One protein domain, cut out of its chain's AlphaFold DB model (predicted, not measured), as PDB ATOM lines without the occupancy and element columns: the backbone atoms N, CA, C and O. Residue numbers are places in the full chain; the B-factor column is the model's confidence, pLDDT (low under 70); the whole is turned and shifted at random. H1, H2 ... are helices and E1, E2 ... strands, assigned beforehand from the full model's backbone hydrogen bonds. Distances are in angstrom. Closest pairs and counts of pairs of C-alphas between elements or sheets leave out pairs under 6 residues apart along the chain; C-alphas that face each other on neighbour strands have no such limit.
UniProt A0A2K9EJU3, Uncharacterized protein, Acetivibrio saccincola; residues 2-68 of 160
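What this domain is: This is residues 2 to 68 of the 160 residues of an uncharacterized protein of Acetivibrio saccincola (UniProt A0A2K9EJU3). A single twisted sheet makes the body: three long strands, E3, E4 and E5, fold back on one another side by side, and the short hairpin E1 and E2 widens this wall beside E3. One short helix, H1, covers part of one face, over the stretch where E3 begins, and residues 21 to 26 before it stick out. The printed part has 67 residues, with five named strands and one named helix in the order E1, E2, H1, E3, E4, E5; the sheet runs E2, E1, E3, E4, E5, antiparallel throughout, and the class is mostly strand. The whole is compact, with a radius of gyration of the C-alphas of 12.3 A and spans of 35 by 25 by 21 A.

How they stand to each other: E1, residues 4 to 7, and E2, residues 16 to 18, form an antiparallel hairpin, with N 4 and O 18 2.8 A apart, within hydrogen-bond range. On the other side of E1 lies E3, residues 36 to 43, antiparallel to it at 152 degrees, with N 5 and O 38 at 2.8 A. E2, H1, residues 27 to 32, and E3 make a split strand-helix-strand unit, two strands running the same way with E1 between them, and its crossover is right-handed. H1 is on the sheet at a height of 7.8 A, only just over E3 and E4, residues 46 to 56, with 3 C-alphas falling on each. It runs along the strands, at 17 degrees to E3 on the local plane. The closest C-alphas of H1 and E4 are those of Ile 31 and Leu 53, 5.7 A apart. In H1 every O i to N i+4 pair is within hydrogen-bond range. E3, E4 and E5, residues 59 to 66, form a meander, each strand the antiparallel neighbour of the one before; N 41 and O 48 are 2.7 A apart, and N 51 and O 63 2.9 A. The edge strands E2 and E5 are apart.

Where its parts are: E1 begins at C-alpha 4, (15.569, 16.487, 20.016), and is 10.0 A long; E2 measures 6.3 A and H1 8.4 A. E3 is 21.9 A long. E4, the longest strand, spans 32.0 A and ends at C-alpha 56, (30.106, 3.734, 8.718). E5 is 23.7 A long and ends at C-alpha 66, (27.495, 17.145, 30.901).

The domain as a whole: The two C-alphas farthest apart are those of Gly 45 and Asn 57, 36.9 A. The sheet is twisted, its C-alphas lying up to 4.0 A off the best plane. The printed part has no cut and no long link. The mean pLDDT of the printed part is 90.6, and residue 2 is under 70.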
ATOM      1  N   ASP A   2      14.266  19.604  26.129       61.59
ATOM      2  CA  ASP A   2      14.174  20.835  25.326       61.59
ATOM      3  C   ASP A   2      14.044  20.538  23.814       61.59
ATOM      4  O   ASP A   2      14.449  21.333  22.974       61.59
ATOM      5  N   GLY A   3      13.441  19.393  23.468       79.50
ATOM      6  CA  GLY A   3      13.387  18.845  22.110       79.50
ATOM      7  C   GLY A   3      14.594  17.962  21.764       79.50
ATOM      8  O   GLY A   3      15.595  17.936  22.482       79.50
ATOM      9  N   ILE A   4      14.467  17.188  20.686       91.25
ATOM     10  CA  ILE A   4      15.569  16.487  20.016       91.25
ATOM     11  C   ILE A   4      15.969  17.330  18.805       91.25
ATOM     12  O   ILE A   4      15.102  17.714  18.017       91.25
ATOM     13  N   GLU A   5      17.258  17.607  18.655       94.62
ATOM     14  CA  GLU A   5      17.801  18.236  17.455       94.62
ATOM     15  C   GLU A   5      18.184  17.164  16.433       94.62
ATOM     16  O   GLU A   5      18.722  16.107  16.777       94.62
ATOM     17  N   ILE A   6      17.905  17.449  15.167       94.88
ATOM     18  CA  ILE A   6      18.273  16.619  14.025       94.88
ATOM     19  C   ILE A   6      19.073  17.489  13.066       94.88
ATOM     20  O   ILE A   6      18.586  18.540  12.645       94.88
ATOM     21  N   LEU A   7      20.275  17.037  12.715       96.50
ATOM     22  CA  LEU A   7      21.193  17.717  11.802       96.50
ATOM     23  C   LEU A   7      21.645  16.761  10.694       96.50
ATOM     24  O   LEU A   7      21.672  15.542  10.882       96.50
ATOM     25  N   ASP A   8      22.065  17.316   9.564       95.25
ATOM     26  CA  ASP A   8      22.700  16.540   8.492       95.25
ATOM     27  C   ASP A   8      24.212  16.429   8.694       95.25
ATOM     28  O   ASP A   8      24.824  15.445   8.290       95.25
ATOM     29  N   ASP A   9      24.809  17.435   9.329       94.00
ATOM     30  CA  ASP A   9      26.237  17.522   9.596       94.00
ATOM     31  C   ASP A   9      26.523  18.455  10.788       94.00
ATOM     32  O   ASP A   9      25.649  19.168  11.290       94.00
ATOM     33  N   TRP A  10      27.781  18.470  11.231       92.75
ATOM     34  CA  TRP A  10      28.259  19.331  12.318       92.75
ATOM     35  C   TRP A  10      28.274  20.830  11.981       92.75
ATOM     36  O   TRP A  10      28.495  21.649  12.869       92.75
ATOM     37  N   SER A  11      28.023  21.210  10.722       95.19
ATOM     38  CA  SER A  11      27.808  22.608  10.326       95.19
ATOM     39  C   SER A  11      26.348  23.054  10.474       95.19
ATOM     40  O   SER A  11      26.003  24.169  10.085       95.19
ATOM     41  N   TYR A  12      25.512  22.216  11.100       92.94
ATOM     42  CA  TYR A  12      24.096  22.464  11.374       92.94
ATOM     43  C   TYR A  12      23.231  22.572  10.110       92.94
ATOM     44  O   TYR A  12      22.167  23.202  10.115       92.94
ATOM     45  N   THR A  13      23.648  21.926   9.019       95.81
ATOM     46  CA  THR A  13      22.832  21.829   7.808       95.81
ATOM     47  C   THR A  13      21.490  21.155   8.114       95.81
ATOM     48  O   THR A  13      21.434  20.129   8.792       95.81
ATOM     49  N   ASN A  14      20.400  21.738   7.595       94.81
ATOM     50  CA  ASN A  14      19.016  21.272   7.761       94.81
ATOM     51  C   ASN A  14      18.585  21.042   9.223       94.81
ATOM     52  O   ASN A  14      17.784  20.150   9.497       94.81
ATOM     53  N   HIS A  15      19.081  21.870  10.145       96.25
ATOM     54  CA  HIS A  15      18.758  21.776  11.566       96.25
ATOM     55  C   HIS A  15      17.248  21.856  11.843       96.25
ATOM     56  O   HIS A  15      16.570  22.814  11.459       96.25
ATOM     57  N   GLN A  16      16.736  20.855  12.559       93.12
ATOM     58  CA  GLN A  16      15.368  20.804  13.064       93.12
ATOM     59  C   GLN A  16      15.353  20.495  14.557       93.12
ATOM     60  O   GLN A  16      16.085  19.620  15.009       93.12
ATOM     61  N   VAL A  17      14.455  21.147  15.298       92.94
ATOM     62  CA  VAL A  17      14.147  20.803  16.691       92.94
ATOM     63  C   VAL A  17      12.751  20.202  16.736       92.94
ATOM     64  O   VAL A  17      11.778  20.846  16.339       92.94
ATOM     65  N   ILE A  18      12.650  18.967  17.213       89.31
ATOM     66  CA  ILE A  18      11.396  18.216  17.268       89.31
ATOM     67  C   ILE A  18      11.042  17.830  18.704       89.31
ATOM     68  O   ILE A  18      11.899  17.489  19.519       89.31
ATOM     69  N   ASN A  19       9.746  17.816  19.010       86.81
ATOM     70  CA  ASN A  19       9.252  17.137  20.202       86.81
ATOM     71  C   ASN A  19       9.132  15.652  19.878       86.81
ATOM     72  O   ASN A  19       8.330  15.270  19.026       86.81
ATOM     73  N   TYR A  20       9.948  14.826  20.531       81.44
ATOM     74  CA  TYR A  20       9.964  13.395  20.261       81.44
ATOM     75  C   TYR A  20       8.614  12.748  20.573       81.44
ATOM     76  O   TYR A  20       8.086  12.885  21.678       81.44
ATOM     77  N   CYS A  21       8.093  12.014  19.596       83.00
ATOM     78  CA  CYS A  21       6.936  11.150  19.731       83.00
ATOM     79  C   CYS A  21       7.261   9.830  19.031       83.00
ATOM     80  O   CYS A  21       7.451   9.803  17.816       83.00
ATOM     81  N   GLU A  22       7.347   8.746  19.799       80.94
ATOM     82  CA  GLU A  22       7.739   7.420  19.299       80.94
ATOM     83  C   GLU A  22       6.789   6.893  18.210       80.94
ATOM     84  O   GLU A  22       7.214   6.176  17.310       80.94
ATOM     85  N   GLU A  23       5.516   7.302  18.236       83.00
ATOM     86  CA  GLU A  23       4.511   6.900  17.241       83.00
ATOM     87  C   GLU A  23       4.726   7.540  15.861       83.00
ATOM     88  O   GLU A  23       4.255   7.008  14.856       83.00
ATOM     89  N   THR A  24       5.407   8.689  15.793       82.31
ATOM     90  CA  THR A  24       5.546   9.471  14.551       82.31
ATOM     91  C   THR A  24       6.989   9.660  14.100       82.31
ATOM     92  O   THR A  24       7.213  10.030  12.947       82.31
ATOM     93  N   ILE A  25       7.972   9.414  14.969       85.44
ATOM     94  CA  ILE A  25       9.388   9.663  14.699       85.44
ATOM     95  C   ILE A  25      10.191   8.383  14.909       85.44
ATOM     96  O   ILE A  25      10.357   7.901  16.027       85.44
ATOM     97  N   ASN A  26      10.773   7.880  13.820       90.44
ATOM     98  CA  ASN A  26      11.676   6.737  13.846       90.44
ATOM     99  C   ASN A  26      13.143   7.202  13.857       90.44
ATOM    100  O   ASN A  26      13.755   7.413  12.809       90.44
ATOM    101  N   LEU A  27      13.729   7.338  15.051       90.62
ATOM    102  CA  LEU A  27      15.129   7.768  15.196       90.62
ATOM    103  C   LEU A  27      16.118   6.793  14.543       90.62
ATOM    104  O   LEU A  27      17.118   7.227  13.980       90.62
ATOM    105  N   ASN A  28      15.834   5.487  14.556       90.81
ATOM    106  CA  ASN A  28      16.715   4.490  13.942       90.81
ATOM    107  C   ASN A  28      16.812   4.677  12.425       90.81
ATOM    108  O   ASN A  28      17.890   4.524  11.848       90.81
ATOM    109  N   GLU A  29      15.696   5.018  11.781       93.00
ATOM    110  CA  GLU A  29      15.665   5.340  10.356       93.00
ATOM    111  C   GLU A  29      16.450   6.623  10.064       93.00
ATOM    112  O   GLU A  29      17.288   6.639   9.163       93.00
ATOM    113  N   MET A  30      16.261   7.671  10.870       93.69
ATOM    114  CA  MET A  30      16.988   8.934  10.713       93.69
ATOM    115  C   MET A  30      18.504   8.745  10.833       93.69
ATOM    116  O   MET A  30      19.248   9.179   9.955       93.69
ATOM    117  N   ILE A  31      18.960   8.027  11.861       94.88
ATOM    118  CA  ILE A  31      20.382   7.709  12.047       94.88
ATOM    119  C   ILE A  31      20.893   6.851  10.880       94.88
ATOM    120  O   ILE A  31      21.994   7.067  10.375       94.88
ATOM    121  N   SER A  32      20.097   5.885  10.407       93.69
ATOM    122  CA  SER A  32      20.466   5.043   9.259       93.69
ATOM    123  C   SER A  32      20.634   5.844   7.967       93.69
ATOM    124  O   SER A  32      21.485   5.485   7.151       93.69
ATOM    125  N   ASN A  33      19.884   6.938   7.832       93.94
ATOM    126  CA  ASN A  33      19.966   7.907   6.740       93.94
ATOM    127  C   ASN A  33      21.071   8.963   6.943       93.94
ATOM    128  O   ASN A  33      21.129   9.934   6.192       93.94
ATOM    129  N   GLY A  34      21.946   8.782   7.938       93.62
ATOM    130  CA  GLY A  34      23.107   9.639   8.178       93.62
ATOM    131  C   GLY A  34      22.814  10.907   8.975       93.62
ATOM    132  O   GLY A  34      23.678  11.773   9.044       93.62
ATOM    133  N   LYS A  35      21.625  11.040   9.578       96.31
ATOM    134  CA  LYS A  35      21.330  12.184  10.447       96.31
ATOM    135  C   LYS A  35      22.098  12.081  11.764       96.31
ATOM    136  O   LYS A  35      22.249  10.990  12.321       96.31
ATOM    137  N   ILE A  36      22.505  13.233  12.282       96.88
ATOM    138  CA  ILE A  36      22.998  13.399  13.646       96.88
ATOM    139  C   ILE A  36      21.793  13.708  14.526       96.88
ATOM    140  O   ILE A  36      21.051  14.655  14.262       96.88
ATOM    141  N   ILE A  37      21.597  12.904  15.565       96.19
ATOM    142  CA  ILE A  37      20.543  13.110  16.558       96.19
ATOM    143  C   ILE A  37      21.193  13.632  17.826       96.19
ATOM    144  O   ILE A  37      22.067  12.956  18.364       96.19
ATOM    145  N   ILE A  38      20.756  14.790  18.318       95.50
ATOM    146  CA  ILE A  38      21.240  15.386  19.566       95.50
ATOM    147  C   ILE A  38      20.070  15.513  20.535       95.50
ATOM    148  O   ILE A  38      19.020  16.061  20.205       95.50
ATOM    149  N   ALA A  39      20.247  15.019  21.753       92.56
ATOM    150  CA  ALA A  39      19.275  15.185  22.819       92.56
ATOM    151  C   ALA A  39      19.881  16.020  23.944       92.56
ATOM    152  O   ALA A  39      20.824  15.587  24.609       92.56
ATOM    153  N   ASN A  40      19.290  17.190  24.185       90.75
ATOM    154  CA  ASN A  40      19.632  18.033  25.323       90.75
ATOM    155  C   ASN A  40      18.773  17.665  26.532       90.75
ATOM    156  O   ASN A  40      17.539  17.578  26.484       90.75
ATOM    157  N   LEU A  41      19.453  17.454  27.644       89.12
ATOM    158  CA  LEU A  41      18.922  16.954  28.895       89.12
ATOM    159  C   LEU A  41      19.300  17.901  30.034       89.12
ATOM    160  O   LEU A  41      20.227  18.711  29.963       89.12
ATOM    161  N   LYS A  42      18.557  17.774  31.129       88.38
ATOM    162  CA  LYS A  42      18.895  18.420  32.390       88.38
ATOM    163  C   LYS A  42      18.790  17.398  33.505       88.38
ATOM    164  O   LYS A  42      17.690  16.975  33.853       88.38
ATOM    165  N   VAL A  43      19.930  17.005  34.061       83.06
ATOM    166  CA  VAL A  43      20.011  16.015  35.141       83.06
ATOM    167  C   VAL A  43      20.458  16.730  36.406       83.06
ATOM    168  O   VAL A  43      21.524  17.334  36.441       83.06
ATOM    169  N   ASN A  44      19.626  16.706  37.451       83.75
ATOM    170  CA  ASN A  44      19.905  17.368  38.734       83.75
ATOM    171  C   ASN A  44      20.329  18.843  38.603       83.75
ATOM    172  O   ASN A  44      21.178  19.332  39.340       83.75
ATOM    173  N   GLY A  45      19.741  19.565  37.648       82.69
ATOM    174  CA  GLY A  45      20.056  20.975  37.420       82.69
ATOM    175  C   GLY A  45      21.230  21.236  36.475       82.69
ATOM    176  O   GLY A  45      21.340  22.364  35.998       82.69
ATOM    177  N   LEU A  46      22.042  20.223  36.164       84.81
ATOM    178  CA  LEU A  46      23.161  20.305  35.228       84.81
ATOM    179  C   LEU A  46      22.665  20.092  33.804       84.81
ATOM    180  O   LEU A  46      21.845  19.201  33.563       84.81
ATOM    181  N   ARG A  47      23.158  20.908  32.872       90.12
ATOM    182  CA  ARG A  47      22.955  20.661  31.445       90.12
ATOM    183  C   ARG A  47      23.746  19.426  31.058       90.12
ATOM    184  O   ARG A  47      24.868  19.233  31.510       90.12
ATOM    185  N   SER A  48      23.145  18.578  30.257       91.00
ATOM    186  CA  SER A  48      23.789  17.386  29.740       91.00
ATOM    187  C   SER A  48      23.166  17.019  28.419       91.00
ATOM    188  O   SER A  48      22.147  17.575  28.020       91.00
ATOM    189  N   GLY A  49      23.762  16.067  27.734       92.81
ATOM    190  CA  GLY A  49      23.191  15.595  26.502       92.81
ATOM    191  C   GLY A  49      23.984  14.459  25.925       92.81
ATOM    192  O   GLY A  49      24.979  13.991  26.481       92.81
ATOM    193  N   TYR A  50      23.497  14.011  24.790       92.81
ATOM    194  CA  TYR A  50      24.235  13.096  23.959       92.81
ATOM    195  C   TYR A  50      23.948  13.396  22.503       92.81
ATOM    196  O   TYR A  50      22.928  14.003  22.168       92.81
ATOM    197  N   TYR A  51      24.839  12.922  21.650       94.81
ATOM    198  CA  TYR A  51      24.556  12.760  20.243       94.81
ATOM    199  C   TYR A  51      24.798  11.318  19.819       94.81
ATOM    200  O   TYR A  51      25.561  10.583  20.449       94.81
ATOM    201  N   ILE A  52      24.145  10.925  18.733       95.50
ATOM    202  CA  ILE A  52      24.415   9.677  18.031       95.50
ATOM    203  C   ILE A  52      24.381   9.924  16.526       95.50
ATOM    204  O   ILE A  52      23.496  10.614  16.018       95.50
ATOM    205  N   LEU A  53      25.339   9.333  15.818       95.31
ATOM    206  CA  LEU A  53      25.359   9.297  14.361       95.31
ATOM    207  C   LEU A  53      25.927   7.973  13.853       95.31
ATOM    208  O   LEU A  53      26.691   7.290  14.536       95.31
ATOM    209  N   LYS A  54      25.560   7.613  12.624       95.19
ATOM    210  CA  LYS A  54      26.168   6.499  11.898       95.19
ATOM    211  C   LYS A  54      27.364   7.018  11.103       95.19
ATOM    212  O   LYS A  54      27.182   7.810  10.186       95.19
ATOM    213  N   VAL A  55      28.562   6.544  11.433       92.69
ATOM    214  CA  VAL A  55      29.821   6.968  10.788       92.69
ATOM    215  C   VAL A  55      30.291   5.997   9.704       92.69
ATOM    216  O   VAL A  55      31.008   6.387   8.787       92.69
ATOM    217  N   ASP A  56      29.863   4.733   9.765       91.88
ATOM    218  CA  ASP A  56      30.106   3.734   8.718       91.88
ATOM    219  C   ASP A  56      29.041   2.621   8.762       91.88
ATOM    220  O   ASP A  56      28.121   2.625   9.588       91.88
ATOM    221  N   ASN A  57      29.127   1.638   7.865       90.44
ATOM    222  CA  ASN A  57      28.187   0.526   7.826       90.44
ATOM    223  C   ASN A  57      28.216  -0.306   9.122       90.44
ATOM    224  O   ASN A  57      29.135  -1.086   9.357       90.44
ATOM    225  N   GLY A  58      27.171  -0.157   9.943       89.75
ATOM    226  CA  GLY A  58      27.047  -0.826  11.239       89.75
ATOM    227  C   GLY A  58      27.904  -0.209  12.347       89.75
ATOM    228  O   GLY A  58      27.997  -0.805  13.419       89.75
ATOM    229  N   ILE A  59      28.513   0.958  12.108       92.81
ATOM    230  CA  ILE A  59      29.364   1.650  13.075       92.81
ATOM    231  C   ILE A  59      28.743   2.997  13.418       92.81
ATOM    232  O   ILE A  59      28.372   3.781  12.540       92.81
ATOM    233  N   TYR A  60      28.636   3.235  14.717       93.44
ATOM    234  CA  TYR A  60      27.981   4.394  15.290       93.44
ATOM    235  C   TYR A  60      28.938   5.092  16.240       93.44
ATOM    236  O   TYR A  60      29.651   4.439  17.004       93.44
ATOM    237  N   GLU A  61      28.914   6.414  16.195       93.25
ATOM    238  CA  GLU A  61      29.590   7.270  17.152       93.25
ATOM    239  C   GLU A  61      28.548   7.833  18.113       93.25
ATOM    240  O   GLU A  61      27.464   8.256  17.700       93.25
ATOM    241  N   ILE A  62      28.864   7.775  19.404       92.94
ATOM    242  CA  ILE A  62      28.003   8.254  20.479       92.94
ATOM    243  C   ILE A  62      28.861   9.134  21.377       92.94
ATOM    244  O   ILE A  62      29.809   8.644  21.994       92.94
ATOM    245  N   GLY A  63      28.506  10.409  21.478       92.69
ATOM    246  CA  GLY A  63      29.096  11.322  22.448       92.69
ATOM    247  C   GLY A  63      28.104  11.615  23.558       92.69
ATOM    248  O   GLY A  63      26.950  11.921  23.283       92.69
ATOM    249  N   ILE A  64      28.544  11.531  24.810       92.12
ATOM    250  CA  ILE A  64      27.752  11.892  25.991       92.12
ATOM    251  C   ILE A  64      28.509  12.991  26.724       92.12
ATOM    252  O   ILE A  64      29.707  12.856  26.962       92.12
ATOM    253  N   TRP A  65      27.812  14.056  27.100       90.94
ATOM    254  CA  TRP A  65      28.409  15.207  27.764       90.94
ATOM    255  C   TRP A  65      27.530  15.711  28.906       90.94
ATOM    256  O   TRP A  65      26.316  15.497  28.953       90.94
ATOM    257  N   PHE A  66      28.162  16.391  29.853       88.38
ATOM    258  CA  PHE A  66      27.495  17.145  30.901       88.38
ATOM    259  C   PHE A  66      28.330  18.372  31.238       88.38
ATOM    260  O   PHE A  66      29.550  18.352  31.149       88.38
ATOM    261  N   ASP A  67      27.638  19.442  31.593       87.38
ATOM    262  CA  ASP A  67      28.208  20.724  31.961       87.38
ATOM    263  C   ASP A  67      28.946  20.604  33.303       87.38
ATOM    264  O   ASP A  67      28.373  20.189  34.322       87.38
ATOM    265  N   THR A  68      30.232  20.947  33.273       82.94
ATOM    266  CA  THR A  68      31.147  20.915  34.414       82.94
ATOM    267  C   THR A  68      31.509  22.305  34.929       82.94
ATOM    268  O   THR A  68      32.316  22.384  35.851       82.94
TER     269      THR A  68